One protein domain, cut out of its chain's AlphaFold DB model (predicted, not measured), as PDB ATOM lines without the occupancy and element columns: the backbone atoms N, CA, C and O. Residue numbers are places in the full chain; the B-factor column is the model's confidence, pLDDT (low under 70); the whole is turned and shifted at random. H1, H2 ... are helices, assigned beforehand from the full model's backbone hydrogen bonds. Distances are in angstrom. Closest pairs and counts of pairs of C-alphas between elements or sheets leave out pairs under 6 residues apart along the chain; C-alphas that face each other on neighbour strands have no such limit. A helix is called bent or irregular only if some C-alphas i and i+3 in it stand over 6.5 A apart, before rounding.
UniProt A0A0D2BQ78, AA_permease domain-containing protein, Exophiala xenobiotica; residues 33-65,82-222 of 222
ATOM      1  N   THR A  33     -31.300 -35.607  19.529       84.25
ATOM      2  CA  THR A  33     -29.869 -35.322  19.689       84.25
ATOM      3  C   THR A  33     -29.546 -33.834  19.564       84.25
ATOM      4  O   THR A  33     -28.608 -33.375  20.208       84.25
ATOM      5  N   GLY A  34     -30.346 -33.056  18.824       82.31
ATOM      6  CA  GLY A  34     -30.223 -31.597  18.735       82.31
ATOM      7  C   GLY A  34     -30.234 -30.888  20.095       82.31
ATOM      8  O   GLY A  34     -29.394 -30.023  20.326       82.31
ATOM      9  N   LEU A  35     -31.083 -31.316  21.037       87.50
ATOM     10  CA  LEU A  35     -31.166 -30.702  22.373       87.50
ATOM     11  C   LEU A  35     -29.925 -30.980  23.239       87.50
ATOM     12  O   LEU A  35     -29.573 -30.199  24.116       87.50
ATOM     13  N   PHE A  36     -29.269 -32.122  23.039       83.75
ATOM     14  CA  PHE A  36     -28.143 -32.527  23.884       83.75
ATOM     15  C   PHE A  36     -26.799 -32.191  23.240       83.75
ATOM     16  O   PHE A  36     -25.943 -31.563  23.859       83.75
ATOM     17  N   VAL A  37     -26.622 -32.580  21.980       86.00
ATOM     18  CA  VAL A  37     -25.387 -32.381  21.217       86.00
ATOM     19  C   VAL A  37     -25.361 -30.986  20.593       86.00
ATOM     20  O   VAL A  37     -24.361 -30.282  20.729       86.00
ATOM     21  N   GLY A  38     -26.457 -30.556  19.961       86.44
ATOM     22  CA  GLY A  38     -26.555 -29.248  19.299       86.44
ATOM     23  C   GLY A  38     -26.478 -28.088  20.290       86.44
ATOM     24  O   GLY A  38     -25.570 -27.257  20.201       86.44
ATOM     25  N   SER A  39     -27.334 -28.091  21.319       89.19
ATOM     26  CA  SER A  39     -27.347 -27.040  22.349       89.19
ATOM     27  C   SER A  39     -26.021 -26.931  23.101       89.19
ATOM     28  O   SER A  39     -25.604 -25.829  23.451       89.19
ATOM     29  N   GLY A  40     -25.325 -28.053  23.326       88.25
ATOM     30  CA  GLY A  40     -23.999 -28.060  23.944       88.25
ATOM     31  C   GLY A  40     -22.958 -27.324  23.096       88.25
ATOM     32  O   GLY A  40     -22.214 -26.484  23.611       88.25
ATOM     33  N   GLN A  41     -22.941 -27.570  21.784       87.62
ATOM     34  CA  GLN A  41     -22.042 -26.862  20.869       87.62
ATOM     35  C   GLN A  41     -22.426 -25.380  20.726       87.62
ATOM     36  O   GLN A  41     -21.549 -24.511  20.751       87.62
ATOM     37  N   ALA A  42     -23.726 -25.080  20.665       90.31
ATOM     38  CA  ALA A  42     -24.269 -23.723  20.625       90.31
ATOM     39  C   ALA A  42     -23.916 -22.921  21.879       90.31
ATOM     40  O   ALA A  42     -23.439 -21.791  21.775       90.31
ATOM     41  N   LEU A  43     -24.003 -23.531  23.062       90.75
ATOM     42  CA  LEU A  43     -23.550 -22.912  24.303       90.75
ATOM     43  C   LEU A  43     -22.033 -22.690  24.313       90.75
ATOM     44  O   LEU A  43     -21.559 -21.621  24.710       90.75
ATOM     45  N   ALA A  44     -21.261 -23.689  23.876       88.94
ATOM     46  CA  ALA A  44     -19.804 -23.629  23.875       88.94
ATOM     47  C   ALA A  44     -19.277 -22.489  22.989       88.94
ATOM     48  O   ALA A  44     -18.346 -21.786  23.404       88.94
ATOM     49  N   ARG A  45     -19.887 -22.289  21.813       88.62
ATOM     50  CA  ARG A  45     -19.495 -21.283  20.813       88.62
ATOM     51  C   ARG A  45     -20.134 -19.910  21.030       88.62
ATOM     52  O   ARG A  45     -19.414 -18.923  20.960       88.62
ATOM     53  N   GLY A  46     -21.439 -19.838  21.295       86.56
ATOM     54  CA  GLY A  46     -22.198 -18.581  21.372       86.56
ATOM     55  C   GLY A  46     -22.260 -17.937  22.754       86.56
ATOM     56  O   GLY A  46     -22.344 -16.713  22.872       86.56
ATOM     57  N   GLY A  47     -22.176 -18.743  23.811       91.06
ATOM     58  CA  GLY A  47     -22.451 -18.300  25.176       91.06
ATOM     59  C   GLY A  47     -23.949 -18.304  25.522       91.06
ATOM     60  O   GLY A  47     -24.805 -18.529  24.663       91.06
ATOM     61  N   PRO A  48     -24.285 -18.097  26.807       91.31
ATOM     62  CA  PRO A  48     -25.631 -18.340  27.319       91.31
ATOM     63  C   PRO A  48     -26.692 -17.360  26.801       91.31
ATOM     64  O   PRO A  48     -27.832 -17.772  26.590       91.31
ATOM     65  N   ALA A  49     -26.352 -16.086  26.561       91.75
ATOM     66  CA  ALA A  49     -27.334 -15.109  26.087       91.75
ATOM     67  C   ALA A  49     -27.742 -15.365  24.633       91.75
ATOM     68  O   ALA A  49     -28.931 -15.352  24.320       91.75
ATOM     69  N   PHE A  50     -26.778 -15.639  23.747       92.62
ATOM     70  CA  PHE A  50     -27.084 -15.966  22.353       92.62
ATOM     71  C   PHE A  50     -27.859 -17.263  22.221       92.62
ATOM     72  O   PHE A  50     -28.776 -17.312  21.408       92.62
ATOM     73  N   LEU A  51     -27.560 -18.268  23.046       92.38
ATOM     74  CA  LEU A  51     -28.326 -19.508  23.057       92.38
ATOM     75  C   LEU A  51     -29.796 -19.261  23.408       92.38
ATOM     76  O   LEU A  51     -30.682 -19.741  22.708       92.38
ATOM     77  N   LEU A  52     -30.060 -18.482  24.463       92.31
ATOM     78  CA  LEU A  52     -31.423 -18.168  24.895       92.31
ATOM     79  C   LEU A  52     -32.181 -17.394  23.813       92.31
ATOM     80  O   LEU A  52     -33.300 -17.764  23.461       92.31
ATOM     81  N   VAL A  53     -31.565 -16.348  23.254       93.81
ATOM     82  CA  VAL A  53     -32.184 -15.541  22.192       93.81
ATOM     83  C   VAL A  53     -32.443 -16.385  20.942       93.81
ATOM     84  O   VAL A  53     -33.534 -16.299  20.382       93.81
ATOM     85  N   ALA A  54     -31.492 -17.231  20.535       92.94
ATOM     86  CA  ALA A  54     -31.653 -18.141  19.403       92.94
ATOM     87  C   ALA A  54     -32.832 -19.103  19.619       92.94
ATOM     88  O   ALA A  54     -33.731 -19.154  18.781       92.94
ATOM     89  N   TYR A  55     -32.906 -19.767  20.781       92.31
ATOM     90  CA  TYR A  55     -34.031 -20.645  21.114       92.31
ATOM     91  C   TYR A  55     -35.375 -19.921  21.083       92.31
ATOM     92  O   TYR A  55     -36.335 -20.453  20.528       92.31
ATOM     93  N   CYS A  56     -35.467 -18.710  21.640       94.44
ATOM     94  CA  CYS A  56     -36.704 -17.930  21.621       94.44
ATOM     95  C   CYS A  56     -37.139 -17.562  20.195       94.44
ATOM     96  O   CYS A  56     -38.316 -17.705  19.861       94.44
ATOM     97  N   LEU A  57     -36.205 -17.115  19.350       94.50
ATOM     98  CA  LEU A  57     -36.497 -16.712  17.972       94.50
ATOM     99  C   LEU A  57     -36.917 -17.900  17.103       94.50
ATOM    100  O   LEU A  57     -37.950 -17.833  16.434       94.50
ATOM    101  N   ILE A  58     -36.157 -18.998  17.145       93.25
ATOM    102  CA  ILE A  58     -36.468 -20.211  16.380       93.25
ATOM    103  C   ILE A  58     -37.786 -20.819  16.864       93.25
ATOM    104  O   ILE A  58     -38.638 -21.148  16.042       93.25
ATOM    105  N   SER A  59     -38.022 -20.881  18.178       92.75
ATOM    106  CA  SER A  59     -39.285 -21.399  18.722       92.75
ATOM    107  C   SER A  59     -40.490 -20.562  18.292       92.75
ATOM    108  O   SER A  59     -41.520 -21.129  17.941       92.75
ATOM    109  N   ALA A  60     -40.374 -19.230  18.265       95.44
ATOM    110  CA  ALA A  60     -41.451 -18.355  17.800       95.44
ATOM    111  C   ALA A  60     -41.762 -18.562  16.306       95.44
ATOM    112  O   ALA A  60     -42.930 -18.631  15.919       95.44
ATOM    113  N   LEU A  61     -40.726 -18.718  15.473       94.38
ATOM    114  CA  LEU A  61     -40.882 -19.005  14.045       94.38
ATOM    115  C   LEU A  61     -41.549 -20.367  13.824       94.38
ATOM    116  O   LEU A  61     -42.540 -20.461  13.096       94.38
ATOM    117  N   VAL A  62     -41.043 -21.414  14.480       92.94
ATOM    118  CA  VAL A  62     -41.587 -22.776  14.381       92.94
ATOM    119  C   VAL A  62     -43.027 -22.824  14.887       92.94
ATOM    120  O   VAL A  62     -43.869 -23.448  14.247       92.94
ATOM    121  N   TYR A  63     -43.345 -22.116  15.972       94.62
ATOM    122  CA  TYR A  63     -44.711 -22.002  16.480       94.62
ATOM    123  C   TYR A  63     -45.668 -21.422  15.432       94.62
ATOM    124  O   TYR A  63     -46.744 -21.982  15.214       94.62
ATOM    125  N   GLY A  64     -45.269 -20.355  14.731       95.94
ATOM    126  CA  GLY A  64     -46.066 -19.777  13.646       95.94
ATOM    127  C   GLY A  64     -46.323 -20.772  12.510       95.94
ATOM    128  O   GLY A  64     -47.464 -20.943  12.080       95.94
ATOM    129  N   VAL A  65     -45.284 -21.491  12.074       92.50
ATOM    130  CA  VAL A  65     -45.390 -22.501  11.005       92.50
ATOM    131  C   VAL A  65     -46.297 -23.662  11.418       92.50
ATOM    132  O   VAL A  65     -47.195 -24.038  10.666       92.50
ATOM    133  N   SER A  82     -49.088 -35.100   3.674       80.25
ATOM    134  CA  SER A  82     -47.774 -34.503   3.885       80.25
ATOM    135  C   SER A  82     -47.811 -32.996   3.626       80.25
ATOM    136  O   SER A  82     -48.711 -32.483   2.959       80.25
ATOM    137  N   MET A  83     -46.792 -32.271   4.096       81.19
ATOM    138  CA  MET A  83     -46.664 -30.831   3.817       81.19
ATOM    139  C   MET A  83     -46.599 -30.526   2.317       81.19
ATOM    140  O   MET A  83     -47.104 -29.498   1.868       81.19
ATOM    141  N   ALA A  84     -46.043 -31.450   1.529       86.12
ATOM    142  CA  ALA A  84     -46.015 -31.337   0.077       86.12
ATOM    143  C   ALA A  84     -47.432 -31.353  -0.520       86.12
ATOM    144  O   ALA A  84     -47.721 -30.558  -1.409       86.12
ATOM    145  N   TYR A  85     -48.340 -32.179   0.017       86.44
ATOM    146  CA  TYR A  85     -49.739 -32.215  -0.416       86.44
ATOM    147  C   TYR A  85     -50.454 -30.881  -0.160       86.44
ATOM    148  O   TYR A  85     -51.101 -30.347  -1.063       86.44
ATOM    149  N   PHE A  86     -50.300 -30.303   1.038       87.25
ATOM    150  CA  PHE A  86     -50.892 -28.998   1.346       87.25
ATOM    151  C   PHE A  86     -50.339 -27.900   0.431       87.25
ATOM    152  O   PHE A  86     -51.107 -27.108  -0.111       87.25
ATOM    153  N   ALA A  87     -49.034 -27.897   0.164       87.62
ATOM    154  CA  ALA A  87     -48.426 -26.918  -0.729       87.62
ATOM    155  C   ALA A  87     -48.857 -27.065  -2.197       87.62
ATOM    156  O   ALA A  87     -49.159 -26.059  -2.839       87.62
ATOM    157  N   THR A  88     -48.955 -28.294  -2.722       88.94
ATOM    158  CA  THR A  88     -49.494 -28.551  -4.070       88.94
ATOM    159  C   THR A  88     -50.917 -28.023  -4.203       88.94
ATOM    160  O   THR A  88     -51.283 -27.490  -5.249       88.94
ATOM    161  N   ARG A  89     -51.732 -28.189  -3.155       87.38
ATOM    162  CA  ARG A  89     -53.157 -27.863  -3.188       87.38
ATOM    163  C   ARG A  89     -53.444 -26.374  -3.005       87.38
ATOM    164  O   ARG A  89     -54.324 -25.864  -3.693       87.38
ATOM    165  N   TYR A  90     -52.751 -25.715  -2.076       87.38
ATOM    166  CA  TYR A  90     -53.053 -24.341  -1.659       87.38
ATOM    167  C   TYR A  90     -52.124 -23.282  -2.256       87.38
ATOM    168  O   TYR A  90     -52.494 -22.113  -2.260       87.38
ATOM    169  N   VAL A  91     -50.941 -23.662  -2.751       89.88
ATOM    170  CA  VAL A  91     -49.949 -22.699  -3.251       89.88
ATOM    171  C   VAL A  91     -49.652 -22.928  -4.726       89.88
ATOM    172  O   VAL A  91     -50.069 -22.137  -5.568       89.88
ATOM    173  N   SER A  92     -48.935 -24.001  -5.061       93.44
ATOM    174  CA  SER A  92     -48.634 -24.355  -6.447       93.44
ATOM    175  C   SER A  92     -48.086 -25.782  -6.569       93.44
ATOM    176  O   SER A  92     -47.416 -26.279  -5.656       93.44
ATOM    177  N   PRO A  93     -48.282 -26.447  -7.725       92.12
ATOM    178  CA  PRO A  93     -47.683 -27.755  -7.983       92.12
ATOM    179  C   PRO A  93     -46.150 -27.760  -7.910       92.12
ATOM    180  O   PRO A  93     -45.567 -28.733  -7.434       92.12
ATOM    181  N   SER A  94     -45.494 -26.672  -8.330       94.00
ATOM    182  CA  SER A  94     -44.032 -26.543  -8.282       94.00
ATOM    183  C   SER A  94     -43.498 -26.459  -6.852       94.00
ATOM    184  O   SER A  94     -42.499 -27.107  -6.542       94.00
ATOM    185  N   LEU A  95     -44.181 -25.733  -5.960       91.19
ATOM    186  CA  LEU A  95     -43.799 -25.669  -4.549       91.19
ATOM    187  C   LEU A  95     -43.992 -27.022  -3.864       91.19
ATOM    188  O   LEU A  95     -43.127 -27.458  -3.109       91.19
ATOM    189  N   GLY A  96     -45.098 -27.709  -4.153       90.62
ATOM    190  CA  GLY A  96     -45.335 -29.046  -3.619       90.62
ATOM    191  C   GLY A  96     -44.280 -30.063  -4.061       90.62
ATOM    192  O   GLY A  96     -43.802 -30.841  -3.237       90.62
ATOM    193  N   PHE A  97     -43.837 -30.009  -5.321       92.25
ATOM    194  CA  PHE A  97     -42.717 -30.826  -5.801       92.25
ATOM    195  C   PHE A  97     -41.411 -30.512  -5.057       92.25
ATOM    196  O   PHE A  97     -40.740 -31.428  -4.580       92.25
ATOM    197  N   ALA A  98     -41.072 -29.227  -4.906       93.94
ATOM    198  CA  ALA A  98     -39.868 -28.800  -4.194       93.94
ATOM    199  C   ALA A  98     -39.879 -29.241  -2.720       93.94
ATOM    200  O   ALA A  98     -38.891 -29.785  -2.228       93.94
ATOM    201  N   LEU A  99     -41.010 -29.078  -2.028       92.06
ATOM    202  CA  LEU A  99     -41.176 -29.529  -0.646       92.06
ATOM    203  C   LEU A  99     -41.120 -31.049  -0.519       92.06
ATOM    204  O   LEU A  99     -40.561 -31.538   0.455       92.06
ATOM    205  N   GLY A 100     -41.646 -31.800  -1.490       90.94
ATOM    206  CA  GLY A 100     -41.528 -33.260  -1.521       90.94
ATOM    207  C   GLY A 100     -40.069 -33.721  -1.550       90.94
ATOM    208  O   GLY A 100     -39.672 -34.561  -0.740       90.94
ATOM    209  N   TRP A 101     -39.250 -33.114  -2.414       93.50
ATOM    210  CA  TRP A 101     -37.809 -33.382  -2.459       93.50
ATOM    211  C   TRP A 101     -37.090 -32.945  -1.189       93.50
ATOM    212  O   TRP A 101     -36.279 -33.704  -0.664       93.50
ATOM    213  N   LEU A 102     -37.404 -31.759  -0.663       92.38
ATOM    214  CA  LEU A 102     -36.825 -31.284   0.592       92.38
ATOM    215  C   LEU A 102     -37.136 -32.243   1.747       92.38
ATOM    216  O   LEU A 102     -36.256 -32.530   2.557       92.38
ATOM    217  N   TYR A 103     -38.358 -32.779   1.797       90.19
ATOM    218  CA  TYR A 103     -38.770 -33.763   2.795       90.19
ATOM    219  C   TYR A 103     -37.928 -35.037   2.677       90.19
ATOM    220  O   TYR A 103     -37.339 -35.470   3.662       90.19
ATOM    221  N   PHE A 104     -37.782 -35.584   1.465       90.75
ATOM    222  CA  PHE A 104     -36.941 -36.758   1.216       90.75
ATOM    223  C   PHE A 104     -35.484 -36.540   1.654       90.75
ATOM    224  O   PHE A 104     -34.942 -37.347   2.408       90.75
ATOM    225  N   TYR A 105     -34.865 -35.426   1.247       92.69
ATOM    226  CA  TYR A 105     -33.495 -35.094   1.648       92.69
ATOM    227  C   TYR A 105     -33.354 -34.930   3.163       92.69
ATOM    228  O   TYR A 105     -32.382 -35.416   3.740       92.69
ATOM    229  N   SER A 106     -34.335 -34.304   3.818       90.88
ATOM    230  CA  SER A 106     -34.322 -34.102   5.270       90.88
ATOM    231  C   SER A 106     -34.316 -35.435   6.026       90.88
ATOM    232  O   SER A 106     -33.484 -35.625   6.912       90.88
ATOM    233  N   PHE A 107     -35.166 -36.396   5.638       87.94
ATOM    234  CA  PHE A 107     -35.165 -37.735   6.249       87.94
ATOM    235  C   PHE A 107     -33.946 -38.583   5.874       87.94
ATOM    236  O   PHE A 107     -33.548 -39.441   6.653       87.94
ATOM    237  N   GLY A 108     -33.327 -38.356   4.714       90.44
ATOM    238  CA  GLY A 108     -32.082 -39.038   4.357       90.44
ATOM    239  C   GLY A 108     -30.902 -38.585   5.222       90.44
ATOM    240  O   GLY A 108     -30.147 -39.407   5.739       90.44
ATOM    241  N   ILE A 109     -30.759 -37.273   5.416       91.75
ATOM    242  CA  ILE A 109     -29.629 -36.683   6.148       91.75
ATOM    243  C   ILE A 109     -29.755 -36.912   7.659       91.75
ATOM    244  O   ILE A 109     -28.737 -37.117   8.322       91.75
ATOM    245  N   ILE A 110     -30.975 -36.931   8.212       89.44
ATOM    246  CA  ILE A 110     -31.168 -37.080   9.662       89.44
ATOM    247  C   ILE A 110     -30.594 -38.399  10.196       89.44
ATOM    248  O   ILE A 110     -29.997 -38.413  11.264       89.44
ATOM    249  N   VAL A 111     -30.674 -39.492   9.429       89.25
ATOM    250  CA  VAL A 111     -30.106 -40.788   9.840       89.25
ATOM    251  C   VAL A 111     -28.585 -40.698   9.975       89.25
ATOM    252  O   VAL A 111     -28.015 -41.167  10.959       89.25
ATOM    253  N   ALA A 112     -27.914 -40.051   9.019       90.44
ATOM    254  CA  ALA A 112     -26.470 -39.836   9.083       90.44
ATOM    255  C   ALA A 112     -26.080 -38.904  10.245       90.44
ATOM    256  O   ALA A 112     -25.065 -39.131  10.913       90.44
ATOM    257  N   TYR A 113     -26.901 -37.885  10.514       89.69
ATOM    258  CA  TYR A 113     -26.719 -36.977  11.643       89.69
ATOM    259  C   TYR A 113     -26.802 -37.714  12.987       89.69
ATOM    260  O   TYR A 113     -25.900 -37.571  13.811       89.69
ATOM    261  N   GLU A 114     -27.804 -38.572  13.177       89.19
ATOM    262  CA  GLU A 114     -27.983 -39.369  14.399       89.19
ATOM    263  C   GLU A 114     -26.813 -40.341  14.642       89.19
ATOM    264  O   GLU A 114     -26.304 -40.428  15.760       89.19
ATOM    265  N   ILE A 115     -26.306 -41.011  13.597       91.00
ATOM    266  CA  ILE A 115     -25.122 -41.888  13.708       91.00
ATOM    267  C   ILE A 115     -23.883 -41.078  14.113       91.00
ATOM    268  O   ILE A 115     -23.109 -41.502  14.971       91.00
ATOM    269  N   THR A 116     -23.697 -39.894  13.527       90.44
ATOM    270  CA  THR A 116     -22.573 -39.006  13.865       90.44
ATOM    271  C   THR A 116     -22.675 -38.517  15.312       90.44
ATOM    272  O   THR A 116     -21.685 -38.542  16.040       90.44
ATOM    273  N   ALA A 117     -23.871 -38.139  15.763       89.50
ATOM    274  CA  ALA A 117     -24.118 -37.740  17.144       89.50
ATOM    275  C   ALA A 117     -23.830 -38.882  18.133       89.50
ATOM    276  O   ALA A 117     -23.165 -38.656  19.142       89.50
ATOM    277  N   ALA A 118     -24.259 -40.112  17.830       89.94
ATOM    278  CA  ALA A 118     -23.975 -41.283  18.661       89.94
ATOM    279  C   ALA A 118     -22.466 -41.544  18.800       89.94
ATOM    280  O   ALA A 118     -21.985 -41.822  19.896       89.94
ATOM    281  N   ASN A 119     -21.710 -41.386  17.713       89.06
ATOM    282  CA  ASN A 119     -20.256 -41.534  17.722       89.06
ATOM    283  C   ASN A 119     -19.558 -40.493  18.605       89.06
ATOM    284  O   ASN A 119     -18.695 -40.860  19.394       89.06
ATOM    285  N   ILE A 120     -19.985 -39.224  18.549       88.12
ATOM    286  CA  ILE A 120     -19.464 -38.166  19.435       88.12
ATOM    287  C   ILE A 120     -19.662 -38.541  20.913       88.12
ATOM    288  O   ILE A 120     -18.806 -38.254  21.746       88.12
ATOM    289  N   VAL A 121     -20.781 -39.192  21.246       88.62
ATOM    290  CA  VAL A 121     -21.060 -39.648  22.615       88.62
ATOM    291  C   VAL A 121     -20.196 -40.852  22.999       88.62
ATOM    292  O   VAL A 121     -19.700 -40.898  24.120       88.62
ATOM    293  N   ILE A 122     -19.986 -41.820  22.104       89.31
ATOM    294  CA  ILE A 122     -19.136 -42.997  22.374       89.31
ATOM    295  C   ILE A 122     -17.674 -42.582  22.591       89.31
ATOM    296  O   ILE A 122     -17.021 -43.097  23.501       89.31
ATOM    297  N   ASP A 123     -17.198 -41.610  21.813       88.12
ATOM    298  CA  ASP A 123     -15.844 -41.052  21.910       88.12
ATOM    299  C   ASP A 123     -15.607 -40.241  23.190       88.12
ATOM    300  O   ASP A 123     -14.463 -39.921  23.518       88.12
ATOM    301  N   PHE A 124     -16.660 -39.914  23.948       86.69
ATOM    302  CA  PHE A 124     -16.504 -39.260  25.246       86.69
ATOM    303  C   PHE A 124     -15.744 -40.144  26.250       86.69
ATOM    304  O   PHE A 124     -15.020 -39.622  27.099       86.69
ATOM    305  N   TRP A 125     -15.874 -41.475  26.153       88.69
ATOM    306  CA  TRP A 125     -15.110 -42.420  26.971       88.69
ATOM    307  C   TRP A 125     -13.906 -42.966  26.200       88.69
ATOM    308  O   TRP A 125     -14.030 -43.280  25.016       88.69
ATOM    309  N   PRO A 126     -12.743 -43.137  26.861       83.38
ATOM    310  CA  PRO A 126     -11.547 -43.647  26.206       83.38
ATOM    311  C   PRO A 126     -11.797 -45.062  25.677       83.38
ATOM    312  O   PRO A 126     -11.898 -46.020  26.441       83.38
ATOM    313  N   ASN A 127     -11.874 -45.179  24.354       82.81
ATOM    314  CA  ASN A 127     -12.062 -46.427  23.633       82.81
ATOM    315  C   ASN A 127     -10.895 -46.631  22.664       82.81
ATOM    316  O   ASN A 127     -10.516 -45.724  21.930       82.81
ATOM    317  N   ASN A 128     -10.333 -47.840  22.636       85.75
ATOM    318  CA  ASN A 128      -9.245 -48.203  21.715       85.75
ATOM    319  C   ASN A 128      -9.764 -48.796  20.384       85.75
ATOM    320  O   ASN A 128      -9.027 -49.439  19.642       85.75
ATOM    321  N   VAL A 129     -11.064 -48.655  20.109       88.94
ATOM    322  CA  VAL A 129     -11.734 -49.222  18.931       88.94
ATOM    323  C   VAL A 129     -11.938 -48.121  17.896       88.94
ATOM    324  O   VAL A 129     -12.378 -47.027  18.230       88.94
ATOM    325  N   HIS A 130     -11.640 -48.411  16.627       87.69
ATOM    326  CA  HIS A 130     -11.768 -47.436  15.545       87.69
ATOM    327  C   HIS A 130     -13.234 -47.034  15.303       87.69
ATOM    328  O   HIS A 130     -14.105 -47.896  15.179       87.69
ATOM    329  N   ILE A 131     -13.484 -45.732  15.123       87.12
ATOM    330  CA  ILE A 131     -14.820 -45.129  14.943       87.12
ATOM    331  C   ILE A 131     -15.670 -45.812  13.859       87.12
ATOM    332  O   ILE A 131     -16.879 -45.988  14.002       87.12
ATOM    333  N   ALA A 132     -15.021 -46.259  12.778       88.88
ATOM    334  CA  ALA A 132     -15.675 -46.942  11.661       88.88
ATOM    335  C   ALA A 132     -16.444 -48.199  12.100       88.88
ATOM    336  O   ALA A 132     -17.493 -48.497  11.534       88.88
ATOM    337  N   VAL A 133     -15.968 -48.905  13.132       91.06
ATOM    338  CA  VAL A 133     -16.656 -50.085  13.666       91.06
ATOM    339  C   VAL A 133     -18.010 -49.677  14.243       91.06
ATOM    340  O   VAL A 133     -19.028 -50.258  13.869       91.06
ATOM    341  N   PHE A 134     -18.061 -48.626  15.063       90.12
ATOM    342  CA  PHE A 134     -19.315 -48.135  15.642       90.12
ATOM    343  C   PHE A 134     -20.300 -47.654  14.573       90.12
ATOM    344  O   PHE A 134     -21.475 -48.016  14.630       90.12
ATOM    345  N   ILE A 135     -19.819 -46.953  13.539       91.25
ATOM    346  CA  ILE A 135     -20.643 -46.557  12.384       91.25
ATOM    347  C   ILE A 135     -21.276 -47.786  11.723       91.25
ATOM    348  O   ILE A 135     -22.489 -47.814  11.507       91.25
ATOM    349  N   THR A 136     -20.475 -48.811  11.414       92.25
ATOM    350  CA  THR A 136     -20.979 -50.021  10.746       92.25
ATOM    351  C   THR A 136     -21.991 -50.774  11.603       92.25
ATOM    352  O   THR A 136     -23.038 -51.161  11.092       92.25
ATOM    353  N   VAL A 137     -21.736 -50.923  12.906       92.44
ATOM    354  CA  VAL A 137     -22.654 -51.597  13.835       92.44
ATOM    355  C   VAL A 137     -23.987 -50.855  13.914       92.44
ATOM    356  O   VAL A 137     -25.036 -51.481  13.772       92.44
ATOM    357  N   MET A 138     -23.970 -49.529  14.068       90.12
ATOM    358  CA  MET A 138     -25.197 -48.726  14.125       90.12
ATOM    359  C   MET A 138     -25.995 -48.820  12.824       90.12
ATOM    360  O   MET A 138     -27.213 -48.990  12.860       90.12
ATOM    361  N   LEU A 139     -25.322 -48.790  11.673       90.62
ATOM    362  CA  LEU A 139     -25.978 -48.920  10.374       90.62
ATOM    363  C   LEU A 139     -26.617 -50.304  10.195       90.62
ATOM    364  O   LEU A 139     -27.762 -50.391   9.753       90.62
ATOM    365  N   VAL A 140     -25.928 -51.377  10.595       92.19
ATOM    366  CA  VAL A 140     -26.473 -52.745  10.575       92.19
ATOM    367  C   VAL A 140     -27.706 -52.859  11.470       92.19
ATOM    368  O   VAL A 140     -28.700 -53.448  11.052       92.19
ATOM    369  N   VAL A 141     -27.687 -52.263  12.666       89.44
ATOM    370  CA  VAL A 141     -28.845 -52.251  13.574       89.44
ATOM    371  C   VAL A 141     -30.019 -51.489  12.960       89.44
ATOM    372  O   VAL A 141     -31.136 -52.000  12.968       89.44
ATOM    373  N   ILE A 142     -29.786 -50.307  12.381       87.69
ATOM    374  CA  ILE A 142     -30.837 -49.506  11.731       87.69
ATOM    375  C   ILE A 142     -31.451 -50.276  10.561       87.69
ATOM    376  O   ILE A 142     -32.673 -50.370  10.452       87.69
ATOM    377  N   VAL A 143     -30.620 -50.862   9.697       88.94
ATOM    378  CA  VAL A 143     -31.082 -51.684   8.572       88.94
ATOM    379  C   VAL A 143     -31.842 -52.913   9.078       88.94
ATOM    380  O   VAL A 143     -32.910 -53.219   8.558       88.94
ATOM    381  N   GLY A 144     -31.365 -53.566  10.139       87.00
ATOM    382  CA  GLY A 144     -32.050 -54.686  10.788       87.00
ATOM    383  C   GLY A 144     -33.435 -54.310  11.320       87.00
ATOM    384  O   GLY A 144     -34.410 -55.005  11.050       87.00
ATOM    385  N   LEU A 145     -33.547 -53.170  12.009       82.62
ATOM    386  CA  LEU A 145     -34.818 -52.652  12.524       82.62
ATOM    387  C   LEU A 145     -35.792 -52.245  11.411       82.62
ATOM    388  O   LEU A 145     -36.999 -52.330  11.616       82.62
ATOM    389  N   ASN A 146     -35.306 -51.862  10.224       85.25
ATOM    390  CA  ASN A 146     -36.175 -51.578   9.076       85.25
ATOM    391  C   ASN A 146     -36.929 -52.824   8.575       85.25
ATOM    392  O   ASN A 146     -37.986 -52.685   7.965       85.25
ATOM    393  N   PHE A 147     -36.434 -54.034   8.859       85.62
ATOM    394  CA  PHE A 147     -37.145 -55.279   8.550       85.62
ATOM    395  C   PHE A 147     -38.160 -55.683   9.631       85.62
ATOM    396  O   PHE A 147     -38.942 -56.613   9.420       85.62
ATOM    397  N   CYS A 148     -38.175 -55.008  10.785       82.44
ATOM    398  CA  CYS A 148     -39.105 -55.323  11.862       82.44
ATOM    399  C   CYS A 148     -40.531 -54.824  11.559       82.44
ATOM    400  O   CYS A 148     -40.720 -53.760  10.963       82.44
ATOM    401  N   PRO A 149     -41.572 -55.543  12.023       80.06
ATOM    402  CA  PRO A 149     -42.949 -55.081  11.914       80.06
ATOM    403  C   PRO A 149     -43.163 -53.735  12.618       80.06
ATOM    404  O   PRO A 149     -42.803 -53.563  13.784       80.06
ATOM    405  N   VAL A 150     -43.868 -52.819  11.948       73.81
ATOM    406  CA  VAL A 150     -44.154 -51.450  12.428       73.81
ATOM    407  C   VAL A 150     -44.770 -51.378  13.833       73.81
ATOM    408  O   VAL A 150     -44.561 -50.401  14.546       73.81
ATOM    409  N   GLY A 151     -45.510 -52.410  14.255       72.62
ATOM    410  CA  GLY A 151     -46.111 -52.470  15.590       72.62
ATOM    411  C   GLY A 151     -45.080 -52.601  16.716       72.62
ATOM    412  O   GLY A 151     -45.219 -51.947  17.745       72.62
ATOM    413  N   ILE A 152     -44.022 -53.391  16.506       78.75
ATOM    414  CA  ILE A 152     -42.944 -53.570  17.490       78.75
ATOM    415  C   ILE A 152     -42.106 -52.293  17.573       78.75
ATOM    416  O   ILE A 152     -41.770 -51.848  18.671       78.75
ATOM    417  N   CYS A 153     -41.839 -51.658  16.429       78.06
ATOM    418  CA  CYS A 153     -41.141 -50.377  16.382       78.06
ATOM    419  C   CYS A 153     -41.910 -49.291  17.150       78.06
ATOM    420  O   CYS A 153     -41.313 -48.576  17.942       78.06
ATOM    421  N   ALA A 154     -43.238 -49.216  17.000       75.50
ATOM    422  CA  ALA A 154     -44.058 -48.222  17.699       75.50
ATOM    423  C   ALA A 154     -44.117 -48.420  19.228       75.50
ATOM    424  O   ALA A 154     -44.178 -47.441  19.976       75.50
ATOM    425  N   GLU A 155     -44.114 -49.666  19.711       83.56
ATOM    426  CA  GLU A 155     -44.052 -49.951  21.153       83.56
ATOM    427  C   GLU A 155     -42.655 -49.648  21.709       83.56
ATOM    428  O   GLU A 155     -42.521 -49.043  22.768       83.56
ATOM    429  N   THR A 156     -41.608 -50.001  20.965       82.38
ATOM    430  CA  THR A 156     -40.213 -49.731  21.338       82.38
ATOM    431  C   THR A 156     -39.930 -48.227  21.404       82.38
ATOM    432  O   THR A 156     -39.366 -47.739  22.382       82.38
ATOM    433  N   GLU A 157     -40.410 -47.471  20.416       82.44
ATOM    434  CA  GLU A 157     -40.313 -46.011  20.368       82.44
ATOM    435  C   GLU A 157     -41.008 -45.353  21.565       82.44
ATOM    436  O   GLU A 157     -40.493 -44.395  22.135       82.44
ATOM    437  N   PHE A 158     -42.150 -45.891  22.007       83.69
ATOM    438  CA  PHE A 158     -42.847 -45.394  23.195       83.69
ATOM    439  C   PHE A 158     -41.967 -45.476  24.452       83.69
ATOM    440  O   PHE A 158     -41.891 -44.507  25.214       83.69
ATOM    441  N   TRP A 159     -41.269 -46.596  24.656       86.81
ATOM    442  CA  TRP A 159     -40.359 -46.765  25.791       86.81
ATOM    443  C   TRP A 159     -39.119 -45.874  25.676       86.81
ATOM    444  O   TRP A 159     -38.753 -45.216  26.652       86.81
ATOM    445  N   PHE A 160     -38.506 -45.781  24.491       85.81
ATOM    446  CA  PHE A 160     -37.349 -44.907  24.273       85.81
ATOM    447  C   PHE A 160     -37.689 -43.423  24.443       85.81
ATOM    448  O   PHE A 160     -36.942 -42.699  25.103       85.81
ATOM    449  N   ALA A 161     -38.837 -42.971  23.936       86.50
ATOM    450  CA  ALA A 161     -39.336 -41.621  24.177       86.50
ATOM    451  C   ALA A 161     -39.571 -41.367  25.677       86.50
ATOM    452  O   ALA A 161     -39.209 -40.305  26.184       86.50
ATOM    453  N   GLY A 162     -40.092 -42.353  26.414       87.44
ATOM    454  CA  GLY A 162     -40.232 -42.279  27.871       87.44
ATOM    455  C   GLY A 162     -38.896 -42.052  28.589       87.44
ATOM    456  O   GLY A 162     -38.792 -41.156  29.426       87.44
ATOM    457  N   ILE A 163     -37.852 -42.798  28.214       90.31
ATOM    458  CA  ILE A 163     -36.497 -42.633  28.771       90.31
ATOM    459  C   ILE A 163     -35.957 -41.227  28.486       90.31
ATOM    460  O   ILE A 163     -35.419 -40.591  29.394       90.31
ATOM    461  N   LYS A 164     -36.137 -40.705  27.264       89.75
ATOM    462  CA  LYS A 164     -35.716 -39.338  26.901       89.75
ATOM    463  C   LYS A 164     -36.381 -38.279  27.784       89.75
ATOM    464  O   LYS A 164     -35.710 -37.364  28.257       89.75
ATOM    465  N   VAL A 165     -37.682 -38.409  28.043       89.69
ATOM    466  CA  VAL A 165     -38.420 -37.470  28.906       89.69
ATOM    467  C   VAL A 165     -37.895 -37.515  30.342       89.69
ATOM    468  O   VAL A 165     -37.609 -36.468  30.924       89.69
ATOM    469  N   VAL A 166     -37.703 -38.713  30.902       91.81
ATOM    470  CA  VAL A 166     -37.126 -38.880  32.249       91.81
ATOM    471  C   VAL A 166     -35.716 -38.289  32.320       91.81
ATOM    472  O   VAL A 166     -35.387 -37.607  33.291       91.81
ATOM    473  N   MET A 167     -34.901 -38.481  31.279       91.25
ATOM    474  CA  MET A 167     -33.550 -37.926  31.188       91.25
ATOM    475  C   MET A 167     -33.552 -36.392  31.225       91.25
ATOM    476  O   MET A 167     -32.759 -35.813  31.962       91.25
ATOM    477  N   ILE A 168     -34.460 -35.723  30.504       91.62
ATOM    478  CA  ILE A 168     -34.579 -34.254  30.551       91.62
ATOM    479  C   ILE A 168     -34.935 -33.780  31.952       91.62
ATOM    480  O   ILE A 168     -34.296 -32.864  32.464       91.62
ATOM    481  N   ILE A 169     -35.931 -34.402  32.585       93.19
ATOM    482  CA  ILE A 169     -36.335 -34.038  33.949       93.19
ATOM    483  C   ILE A 169     -35.144 -34.201  34.902       93.19
ATOM    484  O   ILE A 169     -34.853 -33.296  35.682       93.19
ATOM    485  N   GLY A 170     -34.406 -35.308  34.789       93.88
ATOM    486  CA  GLY A 170     -33.189 -35.550  35.564       93.88
ATOM    487  C   GLY A 170     -32.110 -34.489  35.336       93.88
ATOM    488  O   GLY A 170     -31.551 -33.974  36.302       93.88
ATOM    489  N   LEU A 171     -31.847 -34.105  34.084       91.94
ATOM    490  CA  LEU A 171     -30.857 -33.079  33.744       91.94
ATOM    491  C   LEU A 171     -31.268 -31.678  34.208       91.94
ATOM    492  O   LEU A 171     -30.410 -30.908  34.642       91.94
ATOM    493  N   LEU A 172     -32.560 -31.344  34.174       92.44
ATOM    494  CA  LEU A 172     -33.075 -30.083  34.717       92.44
ATOM    495  C   LEU A 172     -32.914 -30.026  36.238       92.44
ATOM    496  O   LEU A 172     -32.422 -29.027  36.765       92.44
ATOM    497  N   LEU A 173     -33.259 -31.109  36.942       94.19
ATOM    498  CA  LEU A 173     -33.062 -31.215  38.390       94.19
ATOM    499  C   LEU A 173     -31.577 -31.148  38.758       94.19
ATOM    500  O   LEU A 173     -31.203 -30.391  39.652       94.19
ATOM    501  N   LEU A 174     -30.719 -31.875  38.040       92.19
ATOM    502  CA  LEU A 174     -29.271 -31.818  38.222       92.19
ATOM    503  C   LEU A 174     -28.743 -30.394  38.012       92.19
ATOM    504  O   LEU A 174     -27.997 -29.891  38.847       92.19
ATOM    505  N   SER A 175     -29.167 -29.721  36.940       89.56
ATOM    506  CA  SER A 175     -28.777 -28.336  36.651       89.56
ATOM    507  C   SER A 175     -29.183 -27.386  37.780       89.56
ATOM    508  O   SER A 175     -28.396 -26.529  38.178       89.56
ATOM    509  N   PHE A 176     -30.378 -27.566  38.347       90.81
ATOM    510  CA  PHE A 176     -30.851 -26.790  39.491       90.81
ATOM    511  C   PHE A 176     -30.018 -27.046  40.757       90.81
ATOM    512  O   PHE A 176     -29.595 -26.101  41.422       90.81
ATOM    513  N   ILE A 177     -29.711 -28.310  41.062       91.38
ATOM    514  CA  ILE A 177     -28.874 -28.691  42.211       91.38
ATOM    515  C   ILE A 177     -27.460 -28.106  42.073       91.38
ATOM    516  O   ILE A 177     -26.942 -27.509  43.018       91.38
ATOM    517  N   LEU A 178     -26.848 -28.209  40.889       89.50
ATOM    518  CA  LEU A 178     -25.534 -27.625  40.606       89.50
ATOM    519  C   LEU A 178     -25.552 -26.095  40.713       89.50
ATOM    520  O   LEU A 178     -24.619 -25.504  41.255       89.50
ATOM    521  N   MET A 179     -26.631 -25.442  40.271       86.81
ATOM    522  CA  MET A 179     -26.797 -23.993  40.409       86.81
ATOM    523  C   MET A 179     -26.778 -23.547  41.878       86.81
ATOM    524  O   MET A 179     -26.259 -22.468  42.176       86.81
ATOM    525  N   LEU A 180     -27.319 -24.365  42.787       88.69
ATOM    526  CA  LEU A 180     -27.361 -24.108  44.230       88.69
ATOM    527  C   LEU A 180     -26.089 -24.531  44.982       88.69
ATOM    528  O   LEU A 180     -25.991 -24.263  46.176       88.69
ATOM    529  N   GLY A 181     -25.105 -25.126  44.303       85.25
ATOM    530  CA  GLY A 181     -23.852 -25.572  44.921       85.25
ATOM    531  C   GLY A 181     -23.875 -27.012  45.435       85.25
ATOM    532  O   GLY A 181     -23.035 -27.387  46.243       85.25
ATOM    533  N   GLY A 182     -24.791 -27.855  44.950       86.00
ATOM    534  CA  GLY A 182     -24.791 -29.297  45.230       86.00
ATOM    535  C   GLY A 182     -23.735 -30.101  44.455       86.00
ATOM    536  O   GLY A 182     -23.814 -31.325  44.419       86.00
ATOM    537  N   GLY A 183     -22.785 -29.437  43.788       85.38
ATOM    538  CA  GLY A 183     -21.674 -30.093  43.096       85.38
ATOM    539  C   GLY A 183     -20.527 -30.483  44.045       85.38
ATOM    540  O   GLY A 183     -20.477 -29.986  45.168       85.38
ATOM    541  N   PRO A 184     -19.556 -31.298  43.593       83.75
ATOM    542  CA  PRO A 184     -18.428 -31.758  44.419       83.75
ATOM    543  C   PRO A 184     -17.579 -30.627  45.015       83.75
ATOM    544  O   PRO A 184     -16.983 -30.776  46.075       83.75
ATOM    545  N   SER A 185     -17.524 -29.486  44.328       81.12
ATOM    546  CA  SER A 185     -16.798 -28.294  44.774       81.12
ATOM    547  C   SER A 185     -17.573 -27.452  45.797       81.12
ATOM    548  O   SER A 185     -17.031 -26.460  46.272       81.12
ATOM    549  N   HIS A 186     -18.833 -27.798  46.092       81.38
ATOM    550  CA  HIS A 186     -19.762 -27.069  46.969       81.38
ATOM    551  C   HIS A 186     -19.898 -25.560  46.687       81.38
ATOM    552  O   HIS A 186     -20.346 -24.787  47.532       81.38
ATOM    553  N   ASP A 187     -19.534 -25.133  45.479       83.38
ATOM    554  CA  ASP A 187     -19.540 -23.736  45.071       83.38
ATOM    555  C   ASP A 187     -20.796 -23.412  44.259       83.38
ATOM    556  O   ASP A 187     -21.220 -24.167  43.379       83.38
ATOM    557  N   ARG A 188     -21.400 -22.260  44.550       84.06
ATOM    558  CA  ARG A 188     -22.638 -21.823  43.913       84.06
ATOM    559  C   ARG A 188     -22.330 -21.191  42.557       84.06
ATOM    560  O   ARG A 188     -21.838 -20.062  42.478       84.06
ATOM    561  N   LEU A 189     -22.679 -21.905  41.488       82.38
ATOM    562  CA  LEU A 189     -22.464 -21.442  40.116       82.38
ATOM    563  C   LEU A 189     -23.425 -20.312  39.724       82.38
ATOM    564  O   LEU A 189     -22.977 -19.313  39.167       82.38
ATOM    565  N   GLY A 190     -24.721 -20.416  40.043       81.38
ATOM    566  CA  GLY A 190     -25.709 -19.368  39.742       81.38
ATOM    567  C   GLY A 190     -25.588 -18.786  38.322       81.38
ATOM    568  O   GLY A 190     -25.417 -19.508  37.344       81.38
ATOM    569  N   PHE A 191     -25.609 -17.456  38.223       83.75
ATOM    570  CA  PHE A 191     -25.372 -16.709  36.980       83.75
ATOM    571  C   PHE A 191     -23.896 -16.330  36.770       83.75
ATOM    572  O   PHE A 191     -23.589 -15.404  36.024       83.75
ATOM    573  N   ARG A 192     -22.942 -17.019  37.408       83.44
ATOM    574  CA  ARG A 192     -21.518 -16.654  37.327       83.44
ATOM    575  C   ARG A 192     -21.015 -16.611  35.887       83.44
ATOM    576  O   ARG A 192     -20.371 -15.636  35.513       83.44
ATOM    577  N   TYR A 193     -21.397 -17.593  35.071       83.62
ATOM    578  CA  TYR A 193     -21.007 -17.669  33.659       83.62
ATOM    579  C   TYR A 193     -21.683 -16.637  32.749       83.62
ATOM    580  O   TYR A 193     -21.224 -16.435  31.629       83.62
ATOM    581  N   TRP A 194     -22.721 -15.941  33.223       85.62
ATOM    582  CA  TRP A 194     -23.258 -14.766  32.527       85.62
ATOM    583  C   TRP A 194     -22.366 -13.535  32.708       85.62
ATOM    584  O   TRP A 194     -22.305 -12.693  31.817       85.62
ATOM    585  N   ASN A 195     -21.641 -13.449  33.826       83.06
ATOM    586  CA  ASN A 195     -20.753 -12.326  34.118       83.06
ATOM    587  C   ASN A 195     -19.302 -12.613  33.700       83.06
ATOM    588  O   ASN A 195     -18.682 -11.772  33.064       83.06
ATOM    589  N   ASN A 196     -18.776 -13.806  34.006       80.62
ATOM    590  CA  ASN A 196     -17.401 -14.226  33.711       80.62
ATOM    591  C   ASN A 196     -17.402 -15.672  33.182       80.62
ATOM    592  O   ASN A 196     -17.793 -16.570  33.931       80.62
ATOM    593  N   PRO A 197     -16.980 -15.956  31.934       78.94
ATOM    594  CA  PRO A 197     -16.249 -15.101  30.986       78.94
ATOM    595  C   PRO A 197     -17.108 -14.066  30.235       78.94
ATOM    596  O   PRO A 197     -16.562 -13.274  29.474       78.94
ATOM    597  N   GLY A 198     -18.427 -14.070  30.444       83.31
ATOM    598  CA  GLY A 198     -19.371 -13.125  29.847       83.31
ATOM    599  C   GLY A 198     -20.527 -13.830  29.137       83.31
ATOM    600  O   GLY A 198     -20.405 -14.970  28.689       83.31
ATOM    601  N   ALA A 199     -21.665 -13.143  29.027       86.12
ATOM    602  CA  ALA A 199     -22.902 -13.713  28.492       86.12
ATOM    603  C   ALA A 199     -22.846 -14.027  26.983       86.12
ATOM    604  O   ALA A 199     -23.664 -14.798  26.476       86.12
ATOM    605  N   VAL A 200     -21.883 -13.433  26.278       88.00
ATOM    606  CA  VAL A 200     -21.695 -13.525  24.831       88.00
ATOM    607  C   VAL A 200     -20.243 -13.874  24.533       88.00
ATOM    608  O   VAL A 200     -19.334 -13.305  25.137       88.00
ATOM    609  N   LYS A 201     -20.032 -14.770  23.568       86.69
ATOM    610  CA  LYS A 201     -18.710 -15.105  23.034       86.69
ATOM    611  C   LYS A 201     -18.518 -14.578  21.612       86.69
ATOM    612  O   LYS A 201     -19.476 -14.292  20.896       86.69
ATOM    613  N   GLU A 202     -17.257 -14.452  21.223       87.69
ATOM    614  CA  GLU A 202     -16.833 -14.084  19.872       87.69
ATOM    615  C   GLU A 202     -16.384 -15.342  19.116       87.69
ATOM    616  O   GLU A 202     -15.737 -16.222  19.691       87.69
ATOM    617  N   TYR A 203     -16.750 -15.449  17.837       82.50
ATOM    618  CA  TYR A 203     -16.444 -16.599  16.987       82.50
ATOM    619  C   TYR A 203     -15.730 -16.141  15.709       82.50
ATOM    620  O   TYR A 203     -16.176 -15.209  15.054       82.50
ATOM    621  N   ILE A 204     -14.627 -16.805  15.338       83.38
ATOM    622  CA  ILE A 204     -13.782 -16.552  14.143       83.38
ATOM    623  C   ILE A 204     -13.062 -15.187  14.116       83.38
ATOM    624  O   ILE A 204     -11.857 -15.151  13.885       83.38
ATOM    625  N   VAL A 205     -13.765 -14.078  14.337       87.50
ATOM    626  CA  VAL A 205     -13.243 -12.701  14.302       87.50
ATOM    627  C   VAL A 205     -13.413 -12.064  15.684       87.50
ATOM    628  O   VAL A 205     -14.260 -12.497  16.458       87.50
ATOM    629  N   GLY A 206     -12.616 -11.049  16.019       88.00
ATOM    630  CA  GLY A 206     -12.796 -10.271  17.250       88.00
ATOM    631  C   GLY A 206     -13.871  -9.181  17.136       88.00
ATOM    632  O   GLY A 206     -14.260  -8.758  16.043       88.00
ATOM    633  N   GLY A 207     -14.336  -8.689  18.281       88.81
ATOM    634  CA  GLY A 207     -15.242  -7.545  18.390       88.81
ATOM    635  C   GLY A 207     -16.663  -7.820  17.886       88.81
ATOM    636  O   GLY A 207     -17.166  -8.941  17.928       88.81
ATOM    637  N   ALA A 208     -17.348  -6.777  17.401       87.62
ATOM    638  CA  ALA A 208     -18.757  -6.866  16.998       87.62
ATOM    639  C   ALA A 208     -19.012  -7.890  15.873       87.62
ATOM    640  O   ALA A 208     -20.012  -8.609  15.916       87.62
ATOM    641  N   GLY A 209     -18.089  -8.015  14.913       86.62
ATOM    642  CA  GLY A 209     -18.168  -9.029  13.854       86.62
ATOM    643  C   GLY A 209     -18.060 -10.462  14.391       86.62
ATOM    644  O   GLY A 209     -18.787 -11.352  13.947       86.62
ATOM    645  N   GLY A 210     -17.228 -10.672  15.414       87.62
ATOM    646  CA  GLY A 210     -17.121 -11.938  16.140       87.62
ATOM    647  C   GLY A 210     -18.393 -12.341  16.868       87.62
ATOM    648  O   GLY A 210     -18.784 -13.505  16.875       87.62
ATOM    649  N   ARG A 211     -19.072 -11.367  17.475       89.38
ATOM    650  CA  ARG A 211     -20.343 -11.598  18.175       89.38
ATOM    651  C   ARG A 211     -21.467 -11.908  17.194       89.38
ATOM    652  O   ARG A 211     -22.259 -12.810  17.434       89.38
ATOM    653  N   PHE A 212     -21.519 -11.206  16.066       89.25
ATOM    654  CA  PHE A 212     -22.524 -11.464  15.039       89.25
ATOM    655  C   PHE A 212     -22.393 -12.872  14.441       89.25
ATOM    656  O   PHE A 212     -23.374 -13.604  14.335       89.25
ATOM    657  N   THR A 213     -21.174 -13.287  14.109       90.06
ATOM    658  CA  THR A 213     -20.912 -14.635  13.584       90.06
ATOM    659  C   THR A 213     -21.157 -15.725  14.628       90.06
ATOM    660  O   THR A 213     -21.692 -16.776  14.280       90.06
ATOM    661  N   ALA A 214     -20.853 -15.474  15.907       90.12
ATOM    662  CA  ALA A 214     -21.207 -16.378  17.002       90.12
ATOM    663  C   ALA A 214     -22.728 -16.534  17.139       90.12
ATOM    664  O   ALA A 214     -23.220 -17.652  17.294       90.12
ATOM    665  N   PHE A 215     -23.484 -15.439  17.030       91.00
ATOM    666  CA  PHE A 215     -24.944 -15.468  17.056       91.00
ATOM    667  C   PHE A 215     -25.526 -16.270  15.883       91.00
ATOM    668  O   PHE A 215     -26.358 -17.148  16.103       91.00
ATOM    669  N   LEU A 216     -25.044 -16.040  14.657       90.69
ATOM    670  CA  LEU A 216     -25.477 -16.806  13.483       90.69
ATOM    671  C   LEU A 216     -25.164 -18.297  13.620       90.69
ATOM    672  O   LEU A 216     -26.026 -19.125  13.340       90.69
ATOM    673  N   TRP A 217     -23.963 -18.642  14.089       89.06
ATOM    674  CA  TRP A 217     -23.596 -20.035  14.349       89.06
ATOM    675  C   TRP A 217     -24.554 -20.666  15.362       89.06
ATOM    676  O   TRP A 217     -25.058 -21.763  15.148       89.06
ATOM    677  N   THR A 218     -24.853 -19.938  16.441       91.44
ATOM    678  CA  THR A 218     -25.759 -20.396  17.500       91.44
ATOM    679  C   THR A 218     -27.163 -20.640  16.961       91.44
ATOM    680  O   THR A 218     -27.721 -21.680  17.269       91.44
ATOM    681  N   MET A 219     -27.701 -19.758  16.109       89.44
ATOM    682  CA  MET A 219     -29.021 -19.955  15.490       89.44
ATOM    683  C   MET A 219     -29.095 -21.168  14.560       89.44
ATOM    684  O   MET A 219     -30.162 -21.747  14.404       89.44
ATOM    685  N   VAL A 220     -27.989 -21.540  13.913       87.38
ATOM    686  CA  VAL A 220     -27.954 -22.701  13.008       87.38
ATOM    687  C   VAL A 220     -27.905 -24.024  13.780       87.38
ATOM    688  O   VAL A 220     -28.384 -25.035  13.276       87.38
ATOM    689  N   TYR A 221     -27.331 -24.024  14.985       82.12
ATOM    690  CA  TYR A 221     -27.120 -25.226  15.804       82.12
ATOM    691  C   TYR A 221     -28.075 -25.358  17.007       82.12
ATOM    692  O   TYR A 221     -27.995 -26.363  17.717       82.12
ATOM    693  N   SER A 222     -28.930 -24.360  17.262       75.44
ATOM    694  CA  SER A 222     -29.939 -24.349  18.337       75.44
ATOM    695  C   SER A 222     -31.240 -25.032  17.941       75.44
ATOM    696  O   SER A 222     -31.733 -24.711  16.839       75.44
TER     697      SER A 222
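AT A GLANCE: This is residues 33 to 65 and 82 to 222 of the 222 residues of the protein "AA_permease domain-containing protein" of Exophiala xenobiotica (UniProt A0A0D2BQ78). Two long helices, H4 and H6, make two sides of a loose, open frame of helices, with H5 between them along the chain and short H3 folded back along the first part of H4. A smaller cluster of three helices holds H1 and H8 side by side, running opposite ways, with H2 crossing H8; H6 touches no helix. The printed part has 174 residues with eight named helices, H1 to H8 in order, and no named strand: all helix. It is loose, with a radius of gyration of the C-alphas of 20.6 A, and spans 54 by 43 by 31 A.

IN THESE COORDINATES: H4, residues 93 to 122, runs 44.4 A from C-alpha 93 at (-47.683, -27.755, -7.983) to C-alpha 122 at (-19.136, -42.997, 22.374). It is neither bent nor irregular, but only just: C-alphas 108 and 111 are 6.1 A apart. H6, residues 150 to 179, is 42.9 A long. H3 is residues 83 to 90, 10.6 A, and H5 residues 131 to 146, 23.1 A. H1, residues 33 to 46, starts at C-alpha 33 (-29.869, -35.322, 19.689) and is 18.5 A long; H2, residues 48 to 65, is 26.0 A. H7, residues 192 to 198, is 8.5 A and irregular, with C-alphas 194 and 197 7.2 A apart. H8, residues 207 to 221, is 21.5 A and ends at C-alpha 221 (-27.120, -25.226, 15.804).

HOW THE PARTS SIT: H3 and H4 form a helical hairpin at a shallow tilt of 17 degrees, opposite ways; their closest C-alphas, Thr 88 and Gly 96, are 4.2 A apart. H4 touches H5 with residues 115 to 119 alone, closest at C-alphas Ile 115 and Ile 135, 6.6 A, at a steep tilt of 52 degrees. H5 and H6 are close but not clearly touching, C-alphas Leu 145 and Cys 153 at 7.7 A. H4 and H6 are apart. H1 and H4 only just touch, with 3 pairs of C-alphas within 8 A, closest at Thr 33 and Ala 117, 6.7 A, about perpendicular at 81 degrees. H1 and H8 touch at 0 degrees, opposite ways, closest at C-alphas Ala 42 and Thr 218, 4.8 A. H2 touches H8 at a steep tilt of 46 degrees, the same way, closest at C-alphas Ala 54 and Met 219, 5.1 A. H2 and H7 only just touch, with 3 pairs of C-alphas within 8 A, closest at Pro 48 and Trp 194, 6.7 A. Every O i to N i+4 pair is within hydrogen-bond range in H2, H3, H5, H6 and H8; H1 has 8 of 10, H4 24 of 26, and H7 1 of 3, with 2 of 4 O i to N i+3 pairs.

THE WHOLE: The two C-alphas farthest apart, Pro 93 and His 186, are 61.6 A apart. Residues 66 to 81 are not printed, and C-alphas 65 and 82 are 14.2 A apart across the cut. The link from H6 to H7, residues 180 to 191, is long. Residues 154 to 167, which belong to H6, stand free. No printed residue has a pLDDT under 70.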